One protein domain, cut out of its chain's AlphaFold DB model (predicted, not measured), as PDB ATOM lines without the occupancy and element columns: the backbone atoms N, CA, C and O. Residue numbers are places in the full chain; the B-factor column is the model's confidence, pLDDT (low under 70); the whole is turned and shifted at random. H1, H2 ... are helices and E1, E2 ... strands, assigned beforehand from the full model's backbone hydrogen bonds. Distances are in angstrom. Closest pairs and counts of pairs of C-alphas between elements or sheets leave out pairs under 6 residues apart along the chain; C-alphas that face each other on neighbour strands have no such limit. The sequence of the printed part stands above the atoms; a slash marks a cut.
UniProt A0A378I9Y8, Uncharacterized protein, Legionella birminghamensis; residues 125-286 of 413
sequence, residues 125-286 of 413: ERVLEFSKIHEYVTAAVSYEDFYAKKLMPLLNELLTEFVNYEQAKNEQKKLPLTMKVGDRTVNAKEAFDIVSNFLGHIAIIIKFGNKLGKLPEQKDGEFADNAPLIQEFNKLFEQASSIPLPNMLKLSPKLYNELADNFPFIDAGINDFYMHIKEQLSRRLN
ATOM      1  N   GLU A 125     187.782 284.340  88.943       85.31
ATOM      2  CA  GLU A 125     187.543 282.922  89.234       85.31
ATOM      3  C   GLU A 125     188.538 282.386  90.264       85.31
ATOM      4  O   GLU A 125     188.153 281.590  91.124       85.31
ATOM      5  N   ARG A 126     189.800 282.832  90.207       85.12
ATOM      6  CA  ARG A 126     190.819 282.464  91.199       85.12
ATOM      7  C   ARG A 126     190.558 283.109  92.548       85.12
ATOM      8  O   ARG A 126     190.658 282.425  93.559       85.12
ATOM      9  N   VAL A 127     190.156 284.379  92.573       88.00
ATOM     10  CA  VAL A 127     189.715 285.040  93.809       88.00
ATOM     11  C   VAL A 127     188.565 284.256  94.449       88.00
ATOM     12  O   VAL A 127     188.630 283.902  95.625       88.00
ATOM     13  N   LEU A 128     187.543 283.911  93.662       87.69
ATOM     14  CA  LEU A 128     186.403 283.115  94.123       87.69
ATOM     15  C   LEU A 128     186.808 281.733  94.627       87.69
ATOM     16  O   LEU A 128     186.236 281.237  95.598       87.69
ATOM     17  N   GLU A 129     187.756 281.083  93.959       83.00
ATOM     18  CA  GLU A 129     188.307 279.834  94.456       83.00
ATOM     19  C   GLU A 129     189.023 280.023  95.785       83.00
ATOM     20  O   GLU A 129     188.740 279.268  96.708       83.00
ATOM     21  N   PHE A 130     189.935 280.985  95.897       84.88
ATOM     22  CA  PHE A 130     190.697 281.174  97.123       84.88
ATOM     23  C   PHE A 130     189.779 281.497  98.301       84.88
ATOM     24  O   PHE A 130     189.958 280.928  99.375       84.88
ATOM     25  N   SER A 131     188.722 282.290  98.100       87.25
ATOM     26  CA  SER A 131     187.684 282.486  99.120       87.25
ATOM     27  C   SER A 131     187.010 281.177  99.546       87.25
ATOM     28  O   SER A 131     186.820 280.951 100.738       87.25
ATOM     29  N   LYS A 132     186.682 280.290  98.596       82.94
ATOM     30  CA  LYS A 132     186.112 278.968  98.909       82.94
ATOM     31  C   LYS A 132     187.113 278.045  99.590       82.94
ATOM     32  O   LYS A 132     186.722 277.265 100.442       82.94
ATOM     33  N   ILE A 133     188.391 278.108  99.219       81.38
ATOM     34  CA  ILE A 133     189.450 277.327  99.862       81.38
ATOM     35  C   ILE A 133     189.477 277.644 101.359       81.38
ATOM     36  O   ILE A 133     189.412 276.720 102.162       81.38
ATOM     37  N   HIS A 134     189.462 278.927 101.729       85.19
ATOM     38  CA  HIS A 134     189.368 279.335 103.131       85.19
ATOM     39  C   HIS A 134     188.101 278.790 103.803       85.19
ATOM     40  O   HIS A 134     188.190 278.211 104.880       85.19
ATOM     41  N   GLU A 135     186.938 278.908 103.152       84.56
ATOM     42  CA  GLU A 135     185.671 278.361 103.659       84.56
ATOM     43  C   GLU A 135     185.755 276.855 103.947       84.56
ATOM     44  O   GLU A 135     185.395 276.411 105.036       84.56
ATOM     45  N   TYR A 136     186.267 276.073 102.995       77.75
ATOM     46  CA  TYR A 136     186.383 274.623 103.125       77.75
ATOM     47  C   TYR A 136     187.373 274.208 104.203       77.75
ATOM     48  O   TYR A 136     187.055 273.327 104.996       77.75
ATOM     49  N   VAL A 137     188.559 274.821 104.240       77.88
ATOM     50  CA  VAL A 137     189.585 274.459 105.224       77.88
ATOM     51  C   VAL A 137     189.096 274.809 106.631       77.88
ATOM     52  O   VAL A 137     189.187 273.976 107.530       77.88
ATOM     53  N   THR A 138     188.478 275.979 106.823       81.19
ATOM     54  CA  THR A 138     187.869 276.342 108.110       81.19
ATOM     55  C   THR A 138     186.739 275.391 108.495       81.19
ATOM     56  O   THR A 138     186.720 274.917 109.628       81.19
ATOM     57  N   ALA A 139     185.840 275.043 107.567       81.06
ATOM     58  CA  ALA A 139     184.774 274.081 107.839       81.06
ATOM     59  C   ALA A 139     185.329 272.697 108.210       81.06
ATOM     60  O   ALA A 139     184.880 272.108 109.189       81.06
ATOM     61  N   ALA A 140     186.321 272.189 107.473       78.06
ATOM     62  CA  ALA A 140     186.944 270.895 107.744       78.06
ATOM     63  C   ALA A 140     187.532 270.842 109.159       78.06
ATOM     64  O   ALA A 140     187.318 269.875 109.888       78.06
ATOM     65  N   VAL A 141     188.205 271.913 109.574       78.94
ATOM     66  CA  VAL A 141     188.763 272.025 110.922       78.94
ATOM     67  C   VAL A 141     187.657 272.116 111.982       78.94
ATOM     68  O   VAL A 141     187.708 271.388 112.970       78.94
ATOM     69  N   SER A 142     186.615 272.929 111.768       77.31
ATOM     70  CA  SER A 142     185.476 273.034 112.696       77.31
ATOM     71  C   SER A 142     184.674 271.736 112.838       77.31
ATOM     72  O   SER A 142     184.115 271.481 113.899       77.31
ATOM     73  N   TYR A 143     184.613 270.918 111.786       79.00
ATOM     74  CA  TYR A 143     183.970 269.601 111.809       79.00
ATOM     75  C   TYR A 143     184.902 268.477 112.260       79.00
ATOM     76  O   TYR A 143     184.534 267.308 112.144       79.00
ATOM     77  N   GLU A 144     186.087 268.809 112.777       78.25
ATOM     78  CA  GLU A 144     187.046 267.828 113.270       78.25
ATOM     79  C   GLU A 144     187.426 266.763 112.221       78.25
ATOM     80  O   GLU A 144     187.712 265.611 112.565       78.25
ATOM     81  N   ASP A 145     187.442 267.152 110.939       82.62
ATOM     82  CA  ASP A 145     187.733 266.262 109.818       82.62
ATOM     83  C   ASP A 145     189.060 265.523 110.042       82.62
ATOM     84  O   ASP A 145     190.093 266.118 110.371       82.62
ATOM     85  N   PHE A 146     189.028 264.201 109.869       79.88
ATOM     86  CA  PHE A 146     190.165 263.330 110.155       79.88
ATOM     87  C   PHE A 146     191.425 263.738 109.377       79.88
ATOM     88  O   PHE A 146     192.524 263.763 109.939       79.88
ATOM     89  N   TYR A 147     191.280 264.088 108.096       76.31
ATOM     90  CA  TYR A 147     192.412 264.494 107.269       76.31
ATOM     91  C   TYR A 147     192.877 265.903 107.609       76.31
ATOM     92  O   TYR A 147     194.085 266.128 107.642       76.31
ATOM     93  N   ALA A 148     191.962 266.826 107.921       79.81
ATOM     94  CA  ALA A 148     192.340 268.158 108.388       79.81
ATOM     95  C   ALA A 148     193.186 268.082 109.671       79.81
ATOM     96  O   ALA A 148     194.254 268.686 109.722       79.81
ATOM     97  N   LYS A 149     192.790 267.259 110.653       82.88
ATOM     98  CA  LYS A 149     193.575 267.023 111.882       82.88
ATOM     99  C   LYS A 149     194.957 266.431 111.607       82.88
ATOM    100  O   LYS A 149     195.917 266.758 112.297       82.88
ATOM    101  N   LYS A 150     195.061 265.545 110.613       82.75
ATOM    102  CA  LYS A 150     196.332 264.915 110.231       82.75
ATOM    103  C   LYS A 150     197.256 265.874 109.474       82.75
ATOM    104  O   LYS A 150     198.467 265.800 109.654       82.75
ATOM    105  N   LEU A 151     196.697 266.722 108.611       79.56
ATOM    106  CA  LEU A 151     197.449 267.685 107.802       79.56
ATOM    107  C   LEU A 151     197.825 268.945 108.582       79.56
ATOM    108  O   LEU A 151     198.850 269.545 108.270       79.56
ATOM    109  N   MET A 152     197.002 269.340 109.556       87.00
ATOM    110  CA  MET A 152     197.191 270.544 110.361       87.00
ATOM    111  C   MET A 152     197.051 270.272 111.873       87.00
ATOM    112  O   MET A 152     196.130 270.786 112.525       87.00
ATOM    113  N   PRO A 153     197.907 269.410 112.453       88.19
ATOM    114  CA  PRO A 153     197.830 269.065 113.869       88.19
ATOM    115  C   PRO A 153     198.067 270.265 114.796       88.19
ATOM    116  O   PRO A 153     197.403 270.350 115.832       88.19
ATOM    117  N   LEU A 154     198.963 271.194 114.440       91.06
ATOM    118  CA  LEU A 154     199.275 272.357 115.278       91.06
ATOM    119  C   LEU A 154     198.127 273.365 115.298       91.06
ATOM    120  O   LEU A 154     197.808 273.906 116.358       91.06
ATOM    121  N   LEU A 155     197.468 273.592 114.158       90.88
ATOM    122  CA  LEU A 155     196.254 274.404 114.108       90.88
ATOM    123  C   LEU A 155     195.140 273.772 114.948       90.88
ATOM    124  O   LEU A 155     194.441 274.482 115.669       90.88
ATOM    125  N   ASN A 156     194.970 272.451 114.880       88.81
ATOM    126  CA  ASN A 156     193.938 271.766 115.658       88.81
ATOM    127  C   ASN A 156     194.190 271.869 117.177       88.81
ATOM    128  O   ASN A 156     193.253 272.112 117.941       88.81
ATOM    129  N   GLU A 157     195.445 271.727 117.617       89.31
ATOM    130  CA  GLU A 157     195.848 271.980 119.011       89.31
ATOM    131  C   GLU A 157     195.531 273.429 119.410       89.31
ATOM    132  O   GLU A 157     194.832 273.663 120.397       89.31
ATOM    133  N   LEU A 158     195.952 274.399 118.592       91.56
ATOM    134  CA  LEU A 158     195.733 275.823 118.845       91.56
ATOM    135  C   LEU A 158     194.250 276.184 118.968       91.56
ATOM    136  O   LEU A 158     193.880 276.955 119.849       91.56
ATOM    137  N   LEU A 159     193.391 275.645 118.102       89.75
ATOM    138  CA  LEU A 159     191.956 275.933 118.140       89.75
ATOM    139  C   LEU A 159     191.264 275.289 119.341       89.75
ATOM    140  O   LEU A 159     190.348 275.887 119.899       89.75
ATOM    141  N   THR A 160     191.723 274.117 119.778       88.25
ATOM    142  CA  THR A 160     191.239 273.506 121.025       88.25
ATOM    143  C   THR A 160     191.556 274.412 122.216       88.25
ATOM    144  O   THR A 160     190.679 274.736 123.018       88.25
ATOM    145  N   GLU A 161     192.798 274.892 122.294       89.69
ATOM    146  CA  GLU A 161     193.233 275.834 123.329       89.69
ATOM    147  C   GLU A 161     192.501 277.184 123.239       89.69
ATOM    148  O   GLU A 161     192.139 277.769 124.264       89.69
ATOM    149  N   PHE A 162     192.216 277.660 122.026       91.00
ATOM    150  CA  PHE A 162     191.425 278.865 121.784       91.00
ATOM    151  C   PHE A 162     190.001 278.739 122.338       91.00
ATOM    152  O   PHE A 162     189.560 279.622 123.074       91.00
ATOM    153  N   VAL A 163     189.303 277.636 122.042       89.94
ATOM    154  CA  VAL A 163     187.942 277.374 122.545       89.94
ATOM    155  C   VAL A 163     187.938 277.294 124.072       89.94
ATOM    156  O   VAL A 163     187.087 277.906 124.719       89.94
ATOM    157  N   ASN A 164     188.925 276.617 124.665       89.69
ATOM    158  CA  ASN A 164     189.071 276.540 126.120       89.69
ATOM    159  C   ASN A 164     189.277 277.930 126.746       89.69
ATOM    160  O   ASN A 164     188.673 278.253 127.774       89.69
ATOM    161  N   TYR A 165     190.110 278.767 126.122       91.69
ATOM    162  CA  TYR A 165     190.347 280.138 126.568       91.69
ATOM    163  C   TYR A 165     189.084 281.001 126.452       91.69
ATOM    164  O   TYR A 165     188.744 281.732 127.386       91.69
ATOM    165  N   GLU A 166     188.365 280.904 125.331       91.44
ATOM    166  CA  GLU A 166     187.108 281.620 125.098       91.44
ATOM    167  C   GLU A 166     186.039 281.223 126.122       91.44
ATOM    168  O   GLU A 166     185.407 282.089 126.733       91.44
ATOM    169  N   GLN A 167     185.887 279.923 126.381       91.94
ATOM    170  CA  GLN A 167     184.969 279.413 127.392       91.94
ATOM    171  C   GLN A 167     185.335 279.930 128.788       91.94
ATOM    172  O   GLN A 167     184.470 280.448 129.494       91.94
ATOM    173  N   ALA A 168     186.613 279.868 129.174       90.19
ATOM    174  CA  ALA A 168     187.067 280.394 130.461       90.19
ATOM    175  C   ALA A 168     186.793 281.901 130.600       90.19
ATOM    176  O   ALA A 168     186.385 282.355 131.672       90.19
ATOM    177  N   LYS A 169     186.964 282.672 129.519       90.69
ATOM    178  CA  LYS A 169     186.646 284.106 129.470       90.69
ATOM    179  C   LYS A 169     185.150 284.356 129.663       90.69
ATOM    180  O   LYS A 169     184.783 285.205 130.476       90.69
ATOM    181  N   ASN A 170     184.303 283.606 128.961       92.12
ATOM    182  CA  ASN A 170     182.846 283.727 129.045       92.12
ATOM    183  C   ASN A 170     182.313 283.332 130.430       92.12
ATOM    184  O   ASN A 170     181.400 283.965 130.952       92.12
ATOM    185  N   GLU A 171     182.929 282.332 131.058       94.06
ATOM    186  CA  GLU A 171     182.600 281.867 132.409       94.06
ATOM    187  C   GLU A 171     183.258 282.706 133.521       94.06
ATOM    188  O   GLU A 171     183.148 282.357 134.696       94.06
ATOM    189  N   GLN A 172     183.955 283.799 133.175       88.75
ATOM    190  CA  GLN A 172     184.685 284.676 134.107       88.75
ATOM    191  C   GLN A 172     185.674 283.917 135.012       88.75
ATOM    192  O   GLN A 172     185.946 284.306 136.151       88.75
ATOM    193  N   LYS A 173     186.232 282.817 134.502       90.56
ATOM    194  CA  LYS A 173     187.256 282.028 135.186       90.56
ATOM    195  C   LYS A 173     188.618 282.709 135.080       90.56
ATOM    196  O   LYS A 173     188.862 283.573 134.238       90.56
ATOM    197  N   LYS A 174     189.548 282.277 135.936       89.38
ATOM    198  CA  LYS A 174     190.950 282.690 135.844       89.38
ATOM    199  C   LYS A 174     191.524 282.236 134.499       89.38
ATOM    200  O   LYS A 174     191.629 281.039 134.248       89.38
ATOM    201  N   LEU A 175     191.917 283.201 133.675       91.00
ATOM    202  CA  LEU A 175     192.516 282.942 132.372       91.00
ATOM    203  C   LEU A 175     193.966 282.460 132.526       91.00
ATOM    204  O   LEU A 175     194.691 282.971 133.391       91.00
ATOM    205  N   PRO A 176     194.411 281.490 131.708       89.31
ATOM    206  CA  PRO A 176     195.816 281.119 131.667       89.31
ATOM    207  C   PRO A 176     196.646 282.314 131.180       89.31
ATOM    208  O   PRO A 176     196.213 283.080 130.323       89.31
ATOM    209  N   LEU A 177     197.846 282.488 131.737       91.19
ATOM    210  CA  LEU A 177     198.770 283.548 131.306       91.19
ATOM    211  C   LEU A 177     199.563 283.143 130.061       91.19
ATOM    212  O   LEU A 177     199.940 283.990 129.254       91.19
ATOM    213  N   THR A 178     199.812 281.844 129.909       92.44
ATOM    214  CA  THR A 178     200.623 281.275 128.837       92.44
ATOM    215  C   THR A 178     199.922 280.093 128.191       92.44
ATOM    216  O   THR A 178     199.195 279.366 128.867       92.44
ATOM    217  N   MET A 179     200.195 279.882 126.911       90.38
ATOM    218  CA  MET A 179     199.688 278.778 126.100       90.38
ATOM    219  C   MET A 179     200.863 278.115 125.384       90.38
ATOM    220  O   MET A 179     201.817 278.794 124.995       90.38
ATOM    221  N   LYS A 180     200.809 276.792 125.218       88.38
ATOM    222  CA  LYS A 180     201.750 276.081 124.354       88.38
ATOM    223  C   LYS A 180     201.186 276.058 122.935       88.38
ATOM    224  O   LYS A 180     200.042 275.671 122.744       88.38
ATOM    225  N   VAL A 181     201.985 276.490 121.966       85.75
ATOM    226  CA  VAL A 181     201.637 276.483 120.542       85.75
ATOM    227  C   VAL A 181     202.793 275.835 119.797       85.75
ATOM    228  O   VAL A 181     203.858 276.437 119.632       85.75
ATOM    229  N   GLY A 182     202.612 274.570 119.420       81.88
ATOM    230  CA  GLY A 182     203.670 273.748 118.842       81.88
ATOM    231  C   GLY A 182     204.902 273.668 119.743       81.88
ATOM    232  O   GLY A 182     204.886 273.050 120.809       81.88
ATOM    233  N   ASP A 183     205.996 274.282 119.301       77.88
ATOM    234  CA  ASP A 183     207.284 274.278 119.995       77.88
ATOM    235  C   ASP A 183     207.536 275.498 120.888       77.88
ATOM    236  O   ASP A 183     208.602 275.593 121.500       77.88
ATOM    237  N   ARG A 184     206.571 276.417 121.004       85.06
ATOM    238  CA  ARG A 184     206.715 277.635 121.806       85.06
ATOM    239  C   ARG A 184     205.708 277.703 122.941       85.06
ATOM    240  O   ARG A 184     204.589 277.206 122.855       85.06
ATOM    241  N   THR A 185     206.115 278.370 124.015       88.19
ATOM    242  CA  THR A 185     205.205 278.867 125.047       88.19
ATOM    243  C   THR A 185     205.069 280.367 124.857       88.19
ATOM    244  O   THR A 185     206.063 281.089 124.895       88.19
ATOM    245  N   VAL A 186     203.844 280.822 124.633       90.25
ATOM    246  CA  VAL A 186     203.519 282.209 124.282       90.25
ATOM    247  C   VAL A 186     202.510 282.786 125.265       90.25
ATOM    248  O   VAL A 186     201.906 282.052 126.050       90.25
ATOM    249  N   ASN A 187     202.325 284.105 125.241       92.81
ATOM    250  CA  ASN A 187     201.275 284.749 126.022       92.81
ATOM    251  C   ASN A 187     199.894 284.300 125.510       92.81
ATOM    252  O   ASN A 187     199.604 284.403 124.320       92.81
ATOM    253  N   ALA A 188     199.034 283.804 126.405       92.69
ATOM    254  CA  ALA A 188     197.748 283.228 126.005       92.69
ATOM    255  C   ALA A 188     196.770 284.276 125.448       92.69
ATOM    256  O   ALA A 188     196.037 283.987 124.507       92.69
ATOM    257  N   LYS A 189     196.782 285.506 125.985       92.38
ATOM    258  CA  LYS A 189     195.963 286.608 125.463       92.38
ATOM    259  C   LYS A 189     196.430 287.013 124.065       92.38
ATOM    260  O   LYS A 189     195.601 287.206 123.189       92.38
ATOM    261  N   GLU A 190     197.738 287.127 123.857       91.19
ATOM    262  CA  GLU A 190     198.304 287.448 122.543       91.19
ATOM    263  C   GLU A 190     197.972 286.367 121.505       91.19
ATOM    264  O   GLU A 190     197.531 286.694 120.405       91.19
ATOM    265  N   ALA A 191     198.098 285.087 121.872       93.44
ATOM    266  CA  ALA A 191     197.680 283.970 121.026       93.44
ATOM    267  C   ALA A 191     196.188 284.042 120.677       93.44
ATOM    268  O   ALA A 191     195.826 283.936 119.506       93.44
ATOM    269  N   PHE A 192     195.334 284.299 121.669       94.25
ATOM    270  CA  PHE A 192     193.901 284.490 121.458       94.25
ATOM    271  C   PHE A 192     193.603 285.654 120.500       94.25
ATOM    272  O   PHE A 192     192.793 285.503 119.583       94.25
ATOM    273  N   ASP A 193     194.265 286.799 120.677       93.38
ATOM    274  CA  ASP A 193     194.078 287.982 119.831       93.38
ATOM    275  C   ASP A 193     194.521 287.689 118.377       93.38
ATOM    276  O   ASP A 193     193.783 287.987 117.436       93.38
ATOM    277  N   ILE A 194     195.670 287.026 118.172       94.00
ATOM    278  CA  ILE A 194     196.174 286.648 116.836       94.00
ATOM    279  C   ILE A 194     195.233 285.661 116.130       94.00
ATOM    280  O   ILE A 194     194.905 285.860 114.957       94.00
ATOM    281  N   VAL A 195     194.761 284.625 116.829       93.75
ATOM    282  CA  VAL A 195     193.821 283.642 116.263       93.75
ATOM    283  C   VAL A 195     192.474 284.296 115.944       93.75
ATOM    284  O   VAL A 195     191.916 284.055 114.873       93.75
ATOM    285  N   SER A 196     191.982 285.182 116.816       94.12
ATOM    286  CA  SER A 196     190.749 285.945 116.568       94.12
ATOM    287  C   SER A 196     190.857 286.798 115.305       94.12
ATOM    288  O   SER A 196     189.936 286.813 114.488       94.12
ATOM    289  N   ASN A 197     191.996 287.467 115.106       94.75
ATOM    290  CA  ASN A 197     192.250 288.275 113.914       94.75
ATOM    291  C   ASN A 197     192.282 287.420 112.640       94.75
ATOM    292  O   ASN A 197     191.660 287.779 111.638       94.75
ATOM    293  N   PHE A 198     192.945 286.262 112.688       94.12
ATOM    294  CA  PHE A 198     192.982 285.306 111.580       94.12
ATOM    295  C   PHE A 198     191.583 284.840 111.167       94.12
ATOM    296  O   PHE A 198     191.203 284.973 110.001       94.12
ATOM    297  N   LEU A 199     190.781 284.373 112.129       92.44
ATOM    298  CA  LEU A 199     189.399 283.951 111.881       92.44
ATOM    299  C   LEU A 199     188.525 285.118 111.387       92.44
ATOM    300  O   LEU A 199     187.679 284.935 110.506       92.44
ATOM    301  N   GLY A 200     188.762 286.330 111.896       94.62
ATOM    302  CA  GLY A 200     188.099 287.553 111.446       94.62
ATOM    303  C   GLY A 200     188.351 287.859 109.968       94.62
ATOM    304  O   GLY A 200     187.400 288.096 109.217       94.62
ATOM    305  N   HIS A 201     189.606 287.791 109.518       95.44
ATOM    306  CA  HIS A 201     189.939 287.976 108.103       95.44
ATOM    307  C   HIS A 201     189.363 286.868 107.218       95.44
ATOM    308  O   HIS A 201     188.808 287.180 106.163       95.44
ATOM    309  N   ILE A 202     189.409 285.604 107.653       93.62
ATOM    310  CA  ILE A 202     188.774 284.490 106.930       93.62
ATOM    311  C   ILE A 202     187.284 284.769 106.716       93.62
ATOM    312  O   ILE A 202     186.784 284.671 105.594       93.62
ATOM    313  N   ALA A 203     186.570 285.185 107.764       93.75
ATOM    314  CA  ALA A 203     185.147 285.490 107.664       93.75
ATOM    315  C   ALA A 203     184.859 286.620 106.656       93.75
ATOM    316  O   ALA A 203     183.855 286.571 105.939       93.75
ATOM    317  N   ILE A 204     185.728 287.632 106.569       96.12
ATOM    318  CA  ILE A 204     185.605 288.719 105.587       96.12
ATOM    319  C   ILE A 204     185.893 288.218 104.167       96.12
ATOM    320  O   ILE A 204     185.115 288.503 103.255       96.12
ATOM    321  N   ILE A 205     186.944 287.421 103.976       94.75
ATOM    322  CA  ILE A 205     187.295 286.792 102.693       94.75
ATOM    323  C   ILE A 205     186.138 285.940 102.151       94.75
ATOM    324  O   ILE A 205     185.801 286.028 100.965       94.75
ATOM    325  N   ILE A 206     185.489 285.157 103.015       90.88
ATOM    326  CA  ILE A 206     184.322 284.344 102.652       90.88
ATOM    327  C   ILE A 206     183.144 285.244 102.251       90.88
ATOM    328  O   ILE A 206     182.475 284.986 101.248       90.88
ATOM    329  N   LYS A 207     182.899 286.346 102.977       94.50
ATOM    330  CA  LYS A 207     181.865 287.334 102.609       94.50
ATOM    331  C   LYS A 207     182.140 287.971 101.245       94.50
ATOM    332  O   LYS A 207     181.199 288.098 100.458       94.50
ATOM    333  N   PHE A 208     183.393 288.326 100.946       94.19
ATOM    334  CA  PHE A 208     183.789 288.799  99.617       94.19
ATOM    335  C   PHE A 208     183.484 287.753  98.548       94.19
ATOM    336  O   PHE A 208     182.767 288.066  97.600       94.19
ATOM    337  N   GLY A 209     183.946 286.511  98.726       89.75
ATOM    338  CA  GLY A 209     183.704 285.422  97.773       89.75
ATOM    339  C   GLY A 209     182.216 285.168  97.520       89.75
ATOM    340  O   GLY A 209     181.781 285.056  96.373       89.75
ATOM    341  N   ASN A 210     181.407 285.168  98.580       88.88
ATOM    342  CA  ASN A 210     179.960 284.984  98.492       88.88
ATOM    343  C   ASN A 210     179.243 286.129  97.771       88.88
ATOM    344  O   ASN A 210     178.272 285.876  97.054       88.88
ATOM    345  N   LYS A 211     179.688 287.378  97.949       90.44
ATOM    346  CA  LYS A 211     179.138 288.526  97.213       90.44
ATOM    347  C   LYS A 211     179.591 288.526  95.757       90.44
ATOM    348  O   LYS A 211     178.746 288.612  94.873       90.44
ATOM    349  N   LEU A 212     180.888 288.348  95.511       87.12
ATOM    350  CA  LEU A 212     181.475 288.232  94.174       87.12
ATOM    351  C   LEU A 212     180.764 287.166  93.334       87.12
ATOM    352  O   LEU A 212     180.401 287.419  92.191       87.12
ATOM    353  N   GLY A 213     180.500 285.993  93.916       83.62
ATOM    354  CA  GLY A 213     179.874 284.873  93.213       83.62
ATOM    355  C   GLY A 213     178.396 285.079  92.870       83.62
ATOM    356  O   GLY A 213     177.831 284.254  92.152       83.62
ATOM    357  N   LYS A 214     177.771 286.140  93.398       85.25
ATOM    358  CA  LYS A 214     176.392 286.557  93.105       85.25
ATOM    359  C   LYS A 214     176.329 287.739  92.139       85.25
ATOM    360  O   LYS A 214     175.227 288.113  91.743       85.25
ATOM    361  N   LEU A 215     177.469 288.332  91.775       82.75
ATOM    362  CA  LEU A 215     177.488 289.423  90.810       82.75
ATOM    363  C   LEU A 215     177.061 288.901  89.436       82.75
ATOM    364  O   LEU A 215     177.626 287.905  88.972       82.75
ATOM    365  N   PRO A 216     176.093 289.554  88.775       73.56
ATOM    366  CA  PRO A 216     175.709 289.173  87.429       73.56
ATOM    367  C   PRO A 216     176.892 289.328  86.469       73.56
ATOM    368  O   PRO A 216     177.817 290.119  86.685       73.56
ATOM    369  N   GLU A 217     176.857 288.558  85.386       69.62
ATOM    370  CA  GLU A 217     177.701 288.840  84.236       69.62
ATOM    371  C   GLU A 217     177.317 290.184  83.641       69.62
ATOM    372  O   GLU A 217     176.177 290.370  83.226       69.62
ATOM    373  N   GLN A 218     178.260 291.138  83.664       64.06
ATOM    374  CA  GLN A 218     178.100 292.372  82.912       64.06
ATOM    375  C   GLN A 218     177.947 291.976  81.447       64.06
ATOM    376  O   GLN A 218     178.855 291.386  80.862       64.06
ATOM    377  N   LYS A 219     176.768 292.246  80.894       58.41
ATOM    378  CA  LYS A 219     176.546 292.216  79.454       58.41
ATOM    379  C   LYS A 219     177.042 293.539  78.894       58.41
ATOM    380  O   LYS A 219     176.820 294.584  79.507       58.41
ATOM    381  N   ASP A 220     177.707 293.483  77.748       52.81
ATOM    382  CA  ASP A 220     178.207 294.678  77.074       52.81
ATOM    383  C   ASP A 220     177.079 295.709  76.895       52.81
ATOM    384  O   ASP A 220     176.029 295.405  76.330       52.81
ATOM    385  N   GLY A 221     177.305 296.932  77.383       52.94
ATOM    386  CA  GLY A 221     176.449 298.094  77.122       52.94
ATOM    387  C   GLY A 221     175.457 298.507  78.218       52.94
ATOM    388  O   GLY A 221     174.890 299.590  78.098       52.94
ATOM    389  N   GLU A 222     175.275 297.737  79.298       53.81
ATOM    390  CA  GLU A 222     174.431 298.140  80.441       53.81
ATOM    391  C   GLU A 222     175.280 298.461  81.681       53.81
ATOM    392  O   GLU A 222     175.682 297.578  82.442       53.81
ATOM    393  N   PHE A 223     175.531 299.750  81.921       55.72
ATOM    394  CA  PHE A 223     176.059 300.219  83.203       55.72
ATOM    395  C   PHE A 223     174.895 300.386  84.183       55.72
ATOM    396  O   PHE A 223     174.258 301.437  84.235       55.72
ATOM    397  N   ALA A 224     174.588 299.332  84.939       62.62
ATOM    398  CA  ALA A 224     173.726 299.463  86.109       62.62
ATOM    399  C   ALA A 224     174.349 300.455  87.110       62.62
ATOM    400  O   ALA A 224     175.575 300.547  87.210       62.62
ATOM    401  N   ASP A 225     173.513 301.178  87.862       72.38
ATOM    402  CA  ASP A 225     173.984 301.978  88.995       72.38
ATOM    403  C   ASP A 225     174.618 301.048  90.039       72.38
ATOM    404  O   ASP A 225     173.940 300.352  90.800       72.38
ATOM    405  N   ASN A 226     175.948 301.006  90.030       82.44
ATOM    406  CA  ASN A 226     176.738 300.167  90.918       82.44
ATOM    407  C   ASN A 226     176.998 300.845  92.271       82.44
ATOM    408  O   ASN A 226     177.647 300.227  93.117       82.44
ATOM    409  N   ALA A 227     176.518 302.071  92.518       84.88
ATOM    410  CA  ALA A 227     176.848 302.819  93.733       84.88
ATOM    411  C   ALA A 227     176.483 302.074  95.037       84.88
ATOM    412  O   ALA A 227     177.345 301.989  95.919       84.88
ATOM    413  N   PRO A 228     175.296 301.439  95.181       88.81
ATOM    414  CA  PRO A 228     174.982 300.656  96.381       88.81
ATOM    415  C   PRO A 228     175.941 299.474  96.576       88.81
ATOM    416  O   PRO A 228     176.371 299.176  97.689       88.81
ATOM    417  N   LEU A 229     176.326 298.821  95.480       89.44
ATOM    418  CA  LEU A 229     177.220 297.670  95.505       89.44
ATOM    419  C   LEU A 229     178.665 298.072  95.852       89.44
ATOM    420  O   LEU A 229     179.328 297.387  96.631       89.44
ATOM    421  N   ILE A 230     179.137 299.200  95.316       92.31
ATOM    422  CA  ILE A 230     180.439 299.794  95.645       92.31
ATOM    423  C   ILE A 230     180.500 300.123  97.140       92.31
ATOM    424  O   ILE A 230     181.469 299.757  97.805       92.31
ATOM    425  N   GLN A 231     179.447 300.735  97.696       94.00
ATOM    426  CA  GLN A 231     179.360 301.020  99.133       94.00
ATOM    427  C   GLN A 231     179.431 299.745  99.983       94.00
ATOM    428  O   GLN A 231     180.136 299.712 100.994       94.00
ATOM    429  N   GLU A 232     178.753 298.670  99.572       93.94
ATOM    430  CA  GLU A 232     178.819 297.390 100.281       93.94
ATOM    431  C   GLU A 232     180.224 296.776 100.282       93.94
ATOM    432  O   GLU A 232     180.668 296.268 101.318       93.94
ATOM    433  N   PHE A 233     180.934 296.812  99.151       95.75
ATOM    434  CA  PHE A 233     182.309 296.312  99.081       95.75
ATOM    435  C   PHE A 233     183.280 297.194  99.865       95.75
ATOM    436  O   PHE A 233     184.125 296.659 100.583       95.75
ATOM    437  N   ASN A 234     183.119 298.517  99.821       97.12
ATOM    438  CA  ASN A 234     183.914 299.437 100.634       97.12
ATOM    439  C   ASN A 234     183.718 299.189 102.131       97.12
ATOM    440  O   ASN A 234     184.696 299.177 102.870       97.12
ATOM    441  N   LYS A 235     182.500 298.862 102.580       96.88
ATOM    442  CA  LYS A 235     182.261 298.461 103.974       96.88
ATOM    443  C   LYS A 235     183.004 297.175 104.352       96.88
ATOM    444  O   LYS A 235     183.484 297.050 105.476       96.88
ATOM    445  N   LEU A 236     183.111 296.206 103.439       97.06
ATOM    446  CA  LEU A 236     183.908 294.995 103.681       97.06
ATOM    447  C   LEU A 236     185.413 295.288 103.700       97.06
ATOM    448  O   LEU A 236     186.124 294.731 104.535       97.06
ATOM    449  N   PHE A 237     185.902 296.173 102.829       97.50
ATOM    450  CA  PHE A 237     187.300 296.606 102.854       97.50
ATOM    451  C   PHE A 237     187.635 297.412 104.105       97.50
ATOM    452  O   PHE A 237     188.707 297.222 104.673       97.50
ATOM    453  N   GLU A 238     186.729 298.264 104.576       96.69
ATOM    454  CA  GLU A 238     186.872 298.992 105.837       96.69
ATOM    455  C   GLU A 238     186.955 298.017 107.019       96.69
ATOM    456  O   GLU A 238     187.875 298.109 107.832       96.69
ATOM    457  N   GLN A 239     186.068 297.015 107.065       96.00
ATOM    458  CA  GLN A 239     186.147 295.929 108.047       96.00
ATOM    459  C   GLN A 239     187.499 295.212 107.987       96.00
ATOM    460  O   GLN A 239     188.147 295.072 109.023       96.00
ATOM    461  N   ALA A 240     187.964 294.822 106.795       95.56
ATOM    462  CA  ALA A 240     189.279 294.201 106.621       95.56
ATOM    463  C   ALA A 240     190.413 295.112 107.117       95.56
ATOM    464  O   ALA A 240     191.317 294.652 107.803       95.56
ATOM    465  N   SER A 241     190.322 296.410 106.830       94.25
ATOM    466  CA  SER A 241     191.305 297.427 107.218       94.25
ATOM    467  C   SER A 241     191.231 297.790 108.706       94.25
ATOM    468  O   SER A 241     192.082 298.538 109.184       94.25
ATOM    469  N   SER A 242     190.230 297.313 109.453       92.62
ATOM    470  CA  SER A 242     190.087 297.551 110.896       92.62
ATOM    471  C   SER A 242     190.685 296.435 111.753       92.62
ATOM    472  O   SER A 242     191.143 296.705 112.862       92.62
ATOM    473  N   ILE A 243     190.738 295.209 111.227       92.94
ATOM    474  CA  ILE A 243     191.296 294.049 111.922       92.94
ATOM    475  C   ILE A 243     192.827 294.083 111.757       92.94
ATOM    476  O   ILE A 243     193.313 294.333 110.650       92.94
ATOM    477  N   PRO A 244     193.617 293.916 112.834       91.56
ATOM    478  CA  PRO A 244     195.061 293.746 112.710       91.56
ATOM    479  C   PRO A 244     195.394 292.471 111.935       91.56
ATOM    480  O   PRO A 244     194.735 291.452 112.124       91.56
ATOM    481  N   LEU A 245     196.451 292.493 111.123       91.06
ATOM    482  CA  LEU A 245     196.898 291.277 110.444       91.06
ATOM    483  C   LEU A 245     197.276 290.202 111.473       91.06
ATOM    484  O   LEU A 245     197.889 290.524 112.500       91.06
ATOM    485  N   PRO A 246     196.942 288.928 111.211       90.88
ATOM    486  CA  PRO A 246     197.459 287.850 112.021       90.88
ATOM    487  C   PRO A 246     198.975 287.764 111.817       90.88
ATOM    488  O   PRO A 246     199.510 288.116 110.765       90.88
ATOM    489  N   ASN A 247     199.674 287.358 112.872       87.62
ATOM    490  CA  ASN A 247     201.106 287.106 112.836       87.62
ATOM    491  C   ASN A 247     201.346 285.733 113.461       87.62
ATOM    492  O   ASN A 247     201.743 285.610 114.621       87.62
ATOM    493  N   MET A 248     201.020 284.690 112.700       89.75
ATOM    494  CA  MET A 248     201.163 283.300 113.135       89.75
ATOM    495  C   MET A 248     202.626 282.937 113.383       89.75
ATOM    496  O   MET A 248     202.919 282.118 114.256       89.75
ATOM    497  N   LEU A 249     203.552 283.605 112.691       84.19
ATOM    498  CA  LEU A 249     204.986 283.422 112.892       84.19
ATOM    499  C   LEU A 249     205.444 283.815 114.309       84.19
ATOM    500  O   LEU A 249     206.301 283.135 114.889       84.19
ATOM    501  N   LYS A 250     204.835 284.847 114.915       84.75
ATOM    502  CA  LYS A 250     205.067 285.189 116.333       84.75
ATOM    503  C   LYS A 250     204.666 284.053 117.272       84.75
ATOM    504  O   LYS A 250     205.363 283.825 118.261       84.75
ATOM    505  N   LEU A 251     203.599 283.320 116.949       89.31
ATOM    506  CA  LEU A 251     203.135 282.195 117.761       89.31
ATOM    507  C   LEU A 251     204.064 280.989 117.643       89.31
ATOM    508  O   LEU A 251     204.567 280.501 118.653       89.31
ATOM    509  N   SER A 252     204.323 280.525 116.420       87.56
ATOM    510  CA  SER A 252     205.294 279.465 116.141       87.56
ATOM    511  C   SER A 252     205.628 279.424 114.642       87.56
ATOM    512  O   SER A 252     204.711 279.349 113.824       87.56
ATOM    513  N   PRO A 253     206.918 279.380 114.254       82.19
ATOM    514  CA  PRO A 253     207.319 279.134 112.870       82.19
ATOM    515  C   PRO A 253     206.769 277.824 112.308       82.19
ATOM    516  O   PRO A 253     206.357 277.773 111.154       82.19
ATOM    517  N   LYS A 254     206.681 276.772 113.132       84.69
ATOM    518  CA  LYS A 254     206.115 275.488 112.698       84.69
ATOM    519  C   LYS A 254     204.627 275.597 112.388       84.69
ATOM    520  O   LYS A 254     204.188 275.056 111.378       84.69
ATOM    521  N   LEU A 255     203.876 276.322 113.222       89.31
ATOM    522  CA  LEU A 255     202.470 276.621 112.949       89.31
ATOM    523  C   LEU A 255     202.329 277.442 111.664       89.31
ATOM    524  O   LEU A 255     201.500 277.110 110.826       89.31
ATOM    525  N   TYR A 256     203.141 278.489 111.492       87.62
ATOM    526  CA  TYR A 256     203.113 279.302 110.277       87.62
ATOM    527  C   TYR A 256     203.318 278.446 109.022       87.62
ATOM    528  O   TYR A 256     202.528 278.555 108.091       87.62
ATOM    529  N   ASN A 257     204.326 277.569 109.009       81.31
ATOM    530  CA  ASN A 257     204.614 276.715 107.854       81.31
ATOM    531  C   ASN A 257     203.444 275.756 107.565       81.31
ATOM    532  O   ASN A 257     202.994 275.649 106.428       81.31
ATOM    533  N   GLU A 258     202.892 275.125 108.609       85.25
ATOM    534  CA  GLU A 258     201.711 274.262 108.493       85.25
ATOM    535  C   GLU A 258     200.511 275.008 107.882       85.25
ATOM    536  O   GLU A 258     199.803 274.466 107.028       85.25
ATOM    537  N   LEU A 259     200.293 276.263 108.288       86.38
ATOM    538  CA  LEU A 259     199.223 277.103 107.760       86.38
ATOM    539  C   LEU A 259     199.498 277.565 106.330       86.38
ATOM    540  O   LEU A 259     198.594 277.486 105.505       86.38
ATOM    541  N   ALA A 260     200.717 278.009 106.021       81.38
ATOM    542  CA  ALA A 260     201.093 278.515 104.702       81.38
ATOM    543  C   ALA A 260     200.884 277.457 103.610       81.38
ATOM    544  O   ALA A 260     200.459 277.778 102.501       81.38
ATOM    545  N   ASP A 261     201.079 276.181 103.944       75.12
ATOM    546  CA  ASP A 261     200.872 275.092 102.998       75.12
ATOM    547  C   ASP A 261     199.377 274.748 102.750       75.12
ATOM    548  O   ASP A 261     199.068 273.894 101.908       75.12
ATOM    549  N   ASN A 262     198.431 275.308 103.515       77.00
ATOM    550  CA  ASN A 262     196.995 274.960 103.461       77.00
ATOM    551  C   ASN A 262     196.073 276.168 103.240       77.00
ATOM    552  O   ASN A 262     195.024 276.043 102.604       77.00
ATOM    553  N   PHE A 263     196.464 277.330 103.749       79.25
ATOM    554  CA  PHE A 263     195.762 278.593 103.615       79.25
ATOM    555  C   PHE A 263     196.555 279.486 102.653       79.25
ATOM    556  O   PHE A 263     197.624 279.983 102.993       79.25
ATOM    557  N   PRO A 264     196.078 279.694 101.423       76.94
ATOM    558  CA  PRO A 264     196.712 280.635 100.512       76.94
ATOM    559  C   PRO A 264     196.497 282.059 101.028       76.94
ATOM    560  O   PRO A 264     195.377 282.401 101.380       76.94
ATOM    561  N   PHE A 265     197.534 282.901 101.014       80.19
ATOM    562  CA  PHE A 265     197.484 284.278 101.532       80.19
ATOM    563  C   PHE A 265     197.201 284.369 103.045       80.19
ATOM    564  O   PHE A 265     196.178 284.911 103.454       80.19
ATOM    565  N   ILE A 266     198.125 283.883 103.884       85.75
ATOM    566  CA  ILE A 266     198.084 284.099 105.347       85.75
ATOM    567  C   ILE A 266     198.887 285.323 105.783       85.75
ATOM    568  O   ILE A 266     199.744 285.809 105.043       85.75
ATOM    569  N   ASP A 267     198.655 285.769 107.020       86.25
ATOM    570  CA  ASP A 267     199.380 286.870 107.662       86.25
ATOM    571  C   ASP A 267     199.473 288.097 106.742       86.25
ATOM    572  O   ASP A 267     198.450 288.601 106.280       86.25
ATOM    573  N   ALA A 268     200.678 288.577 106.428       81.12
ATOM    574  CA  ALA A 268     200.865 289.727 105.548       81.12
ATOM    575  C   ALA A 268     200.343 289.499 104.119       81.12
ATOM    576  O   ALA A 268     199.878 290.450 103.489       81.12
ATOM    577  N   GLY A 269     200.337 288.251 103.636       85.62
ATOM    578  CA  GLY A 269     199.801 287.899 102.318       85.62
ATOM    579  C   GLY A 269     198.302 288.184 102.180       85.62
ATOM    580  O   GLY A 269     197.811 288.363 101.068       85.62
ATOM    581  N   ILE A 270     197.569 288.312 103.291       91.69
ATOM    582  CA  ILE A 270     196.148 288.690 103.283       91.69
ATOM    583  C   ILE A 270     195.934 290.048 102.587       91.69
ATOM    584  O   ILE A 270     194.948 290.221 101.867       91.69
ATOM    585  N   ASN A 271     196.857 291.005 102.751       90.88
ATOM    586  CA  ASN A 271     196.769 292.299 102.065       90.88
ATOM    587  C   ASN A 271     196.828 292.144 100.545       90.88
ATOM    588  O   ASN A 271     196.032 292.767  99.840       90.88
ATOM    589  N   ASP A 272     197.744 291.310 100.047       88.62
ATOM    590  CA  ASP A 272     197.889 291.054  98.613       88.62
ATOM    591  C   ASP A 272     196.596 290.459  98.053       88.62
ATOM    592  O   ASP A 272     196.108 290.872  96.997       88.62
ATOM    593  N   PHE A 273     195.958 289.563  98.809       92.12
ATOM    594  CA  PHE A 273     194.679 288.994  98.413       92.12
ATOM    595  C   PHE A 273     193.547 290.029  98.358       92.12
ATOM    596  O   PHE A 273     192.787 290.053  97.388       92.12
ATOM    597  N   TYR A 274     193.448 290.933  99.339       95.31
ATOM    598  CA  TYR A 274     192.476 292.033  99.284       95.31
ATOM    599  C   TYR A 274     192.742 292.997  98.126       95.31
ATOM    600  O   TYR A 274     191.793 293.449  97.481       95.31
ATOM    601  N   MET A 275     194.008 293.274  97.810       93.56
ATOM    602  CA  MET A 275     194.375 294.076  96.642       93.56
ATOM    603  C   MET A 275     193.946 293.402  95.338       93.56
ATOM    604  O   MET A 275     193.372 294.064  94.472       93.56
ATOM    605  N   HIS A 276     194.126 292.087  95.224       92.56
ATOM    606  CA  HIS A 276     193.615 291.327  94.089       92.56
ATOM    607  C   HIS A 276     192.083 291.348  94.004       92.56
ATOM    608  O   HIS A 276     191.539 291.568  92.921       92.56
ATOM    609  N   ILE A 277     191.372 291.173  95.126       94.19
ATOM    610  CA  ILE A 277     189.906 291.303  95.171       94.19
ATOM    611  C   ILE A 277     189.484 292.683  94.655       94.19
ATOM    612  O   ILE A 277     188.609 292.774  93.793       94.19
ATOM    613  N   LYS A 278     190.125 293.749  95.151       95.19
ATOM    614  CA  LYS A 278     189.857 295.135  94.745       95.19
ATOM    615  C   LYS A 278     190.072 295.323  93.249       95.19
ATOM    616  O   LYS A 278     189.197 295.854  92.579       95.19
ATOM    617  N   GLU A 279     191.203 294.865  92.723       92.88
ATOM    618  CA  GLU A 279     191.533 294.979  91.303       92.88
ATOM    619  C   GLU A 279     190.498 294.273  90.416       92.88
ATOM    620  O   GLU A 279     189.991 294.865  89.459       92.88
ATOM    621  N   GLN A 280     190.138 293.030  90.750       90.94
ATOM    622  CA  GLN A 280     189.148 292.275  89.979       90.94
ATOM    623  C   GLN A 280     187.752 292.905  90.073       90.94
ATOM    624  O   GLN A 280     187.045 292.966  89.068       90.94
ATOM    625  N   LEU A 281     187.366 293.429  91.241       91.19
ATOM    626  CA  LEU A 281     186.112 294.166  91.414       91.19
ATOM    627  C   LEU A 281     186.095 295.479  90.632       91.19
ATOM    628  O   LEU A 281     185.103 295.766  89.972       91.19
ATOM    629  N   SER A 282     187.177 296.256  90.664       90.81
ATOM    630  CA  SER A 282     187.296 297.509  89.915       90.81
ATOM    631  C   SER A 282     187.114 297.281  88.421       90.81
ATOM    632  O   SER A 282     186.360 298.009  87.781       90.81
ATOM    633  N   ARG A 283     187.736 296.226  87.878       88.25
ATOM    634  CA  ARG A 283     187.546 295.815  86.480       88.25
ATOM    635  C   ARG A 283     186.107 295.372  86.224       88.25
ATOM    636  O   ARG A 283     185.489 295.823  85.269       88.25
ATOM    637  N   ARG A 284     185.558 294.523  87.098       85.75
ATOM    638  CA  ARG A 284     184.213 293.951  86.945       85.75
ATOM    639  C   ARG A 284     183.084 294.965  87.104       85.75
ATOM    640  O   ARG A 284     182.017 294.744  86.555       85.75
ATOM    641  N   LEU A 285     183.280 296.023  87.879       86.75
ATOM    642  CA  LEU A 285     182.287 297.077  88.105       86.75
ATOM    643  C   LEU A 285     182.587 298.341  87.295       86.75
ATOM    644  O   LEU A 285     181.810 299.290  87.362       86.75
ATOM    645  N   ASN A 286     183.692 298.341  86.540       86.94
ATOM    646  CA  ASN A 286     184.236 299.489  85.824       86.94
ATOM    647  C   ASN A 286     184.295 300.754  86.704       86.94
ATOM    648  O   ASN A 286     183.701 301.782  86.383       86.94
TER     649      ASN A 286
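What this domain is: This is residues 125 to 286 of the 413 residues of an uncharacterized protein of Legionella birminghamensis (UniProt A0A378I9Y8). An elongated, mostly helical body is built along the long helix H4, with H5 and H8 running beside it in a loose up-and-down bundle, each helix running against the one before it, and H1 crossing H4 obliquely. At one end of H4 a small head is made by H3, which crosses that end, the little hairpin E1 and E2, and the short helices H6 and H7; the loop of residues 213 to 226 makes the other end. The printed part has 162 residues, with eight named helices and two named strands in the order H1 H2 H3 E1 E2 H4 H5 H6 H7 H8, the two-stranded sheet being antiparallel. The whole is only just compact, close to loose, with a radius of gyration of the C-alphas of 18.0 A and spans of 60 by 33 by 25 A.

Where its parts are: H1, residues 125 to 142, begins at C-alpha 125 (187.543, 282.922, 89.234) and is 25.5 A long. H2 is residues 146 to 151, and H3, residues 153 to 170, is 25.9 A long. E1 is residues 178 to 181 and E2 residues 184 to 187. H4, residues 188 to 212, begins at C-alpha 188 (197.748, 283.228, 126.005) and is 36.1 A long. H5, residues 227 to 242, measures 22.3 A. H6 is residues 248 to 251 and H7 residues 253 to 260. H8, residues 269 to 285, measures 24.4 A and ends at C-alpha 285 (182.287, 297.077, 88.105).

How they stand to each other: H4 is the hub. H4 and H5 form a helical hairpin and touch, C-alphas 201 and 240 being closest at 6.4 A, at a shallow tilt of 16 degrees, opposite ways. H8 is close to H5 but not clearly touching, C-alphas 237 and 274 being closest at 7.8 A. H1 touches H4 with residues 127 to 135 alone, C-alphas 128 and 209 being closest at 5.1 A, at a steep tilt of 45 degrees. H2 touches H1, C-alphas 148 and 141 being closest at 5.8 A. H3 only just touches H4, with 3 pairs of C-alphas within 8 A, the closest being 162 and 192 at 6.2 A; their lines are about perpendicular, at 75 degrees. H7 touches H3, C-alphas 255 and 154 being closest at 5.8 A, and touches H6 only at the corner, C-alphas 256 and 249 being closest at 5.2 A. E1 and E2 form a hairpin, with N 179 and O 186 within hydrogen-bond range at 2.9 A. Every O i to N i+4 pair is within hydrogen-bond range in H1, H2, H3, H4, H5, H7 and H8; H6 is too short for one.

The domain as a whole: The C-alphas of Lys 174 and Gly 221, the two farthest apart, are 62.4 A apart. The printed part has no cut. The link from H4 to H5 is long, with 14 residues. Mean pLDDT of the printed part is 86.7, and residues 217 to 224 are under 70.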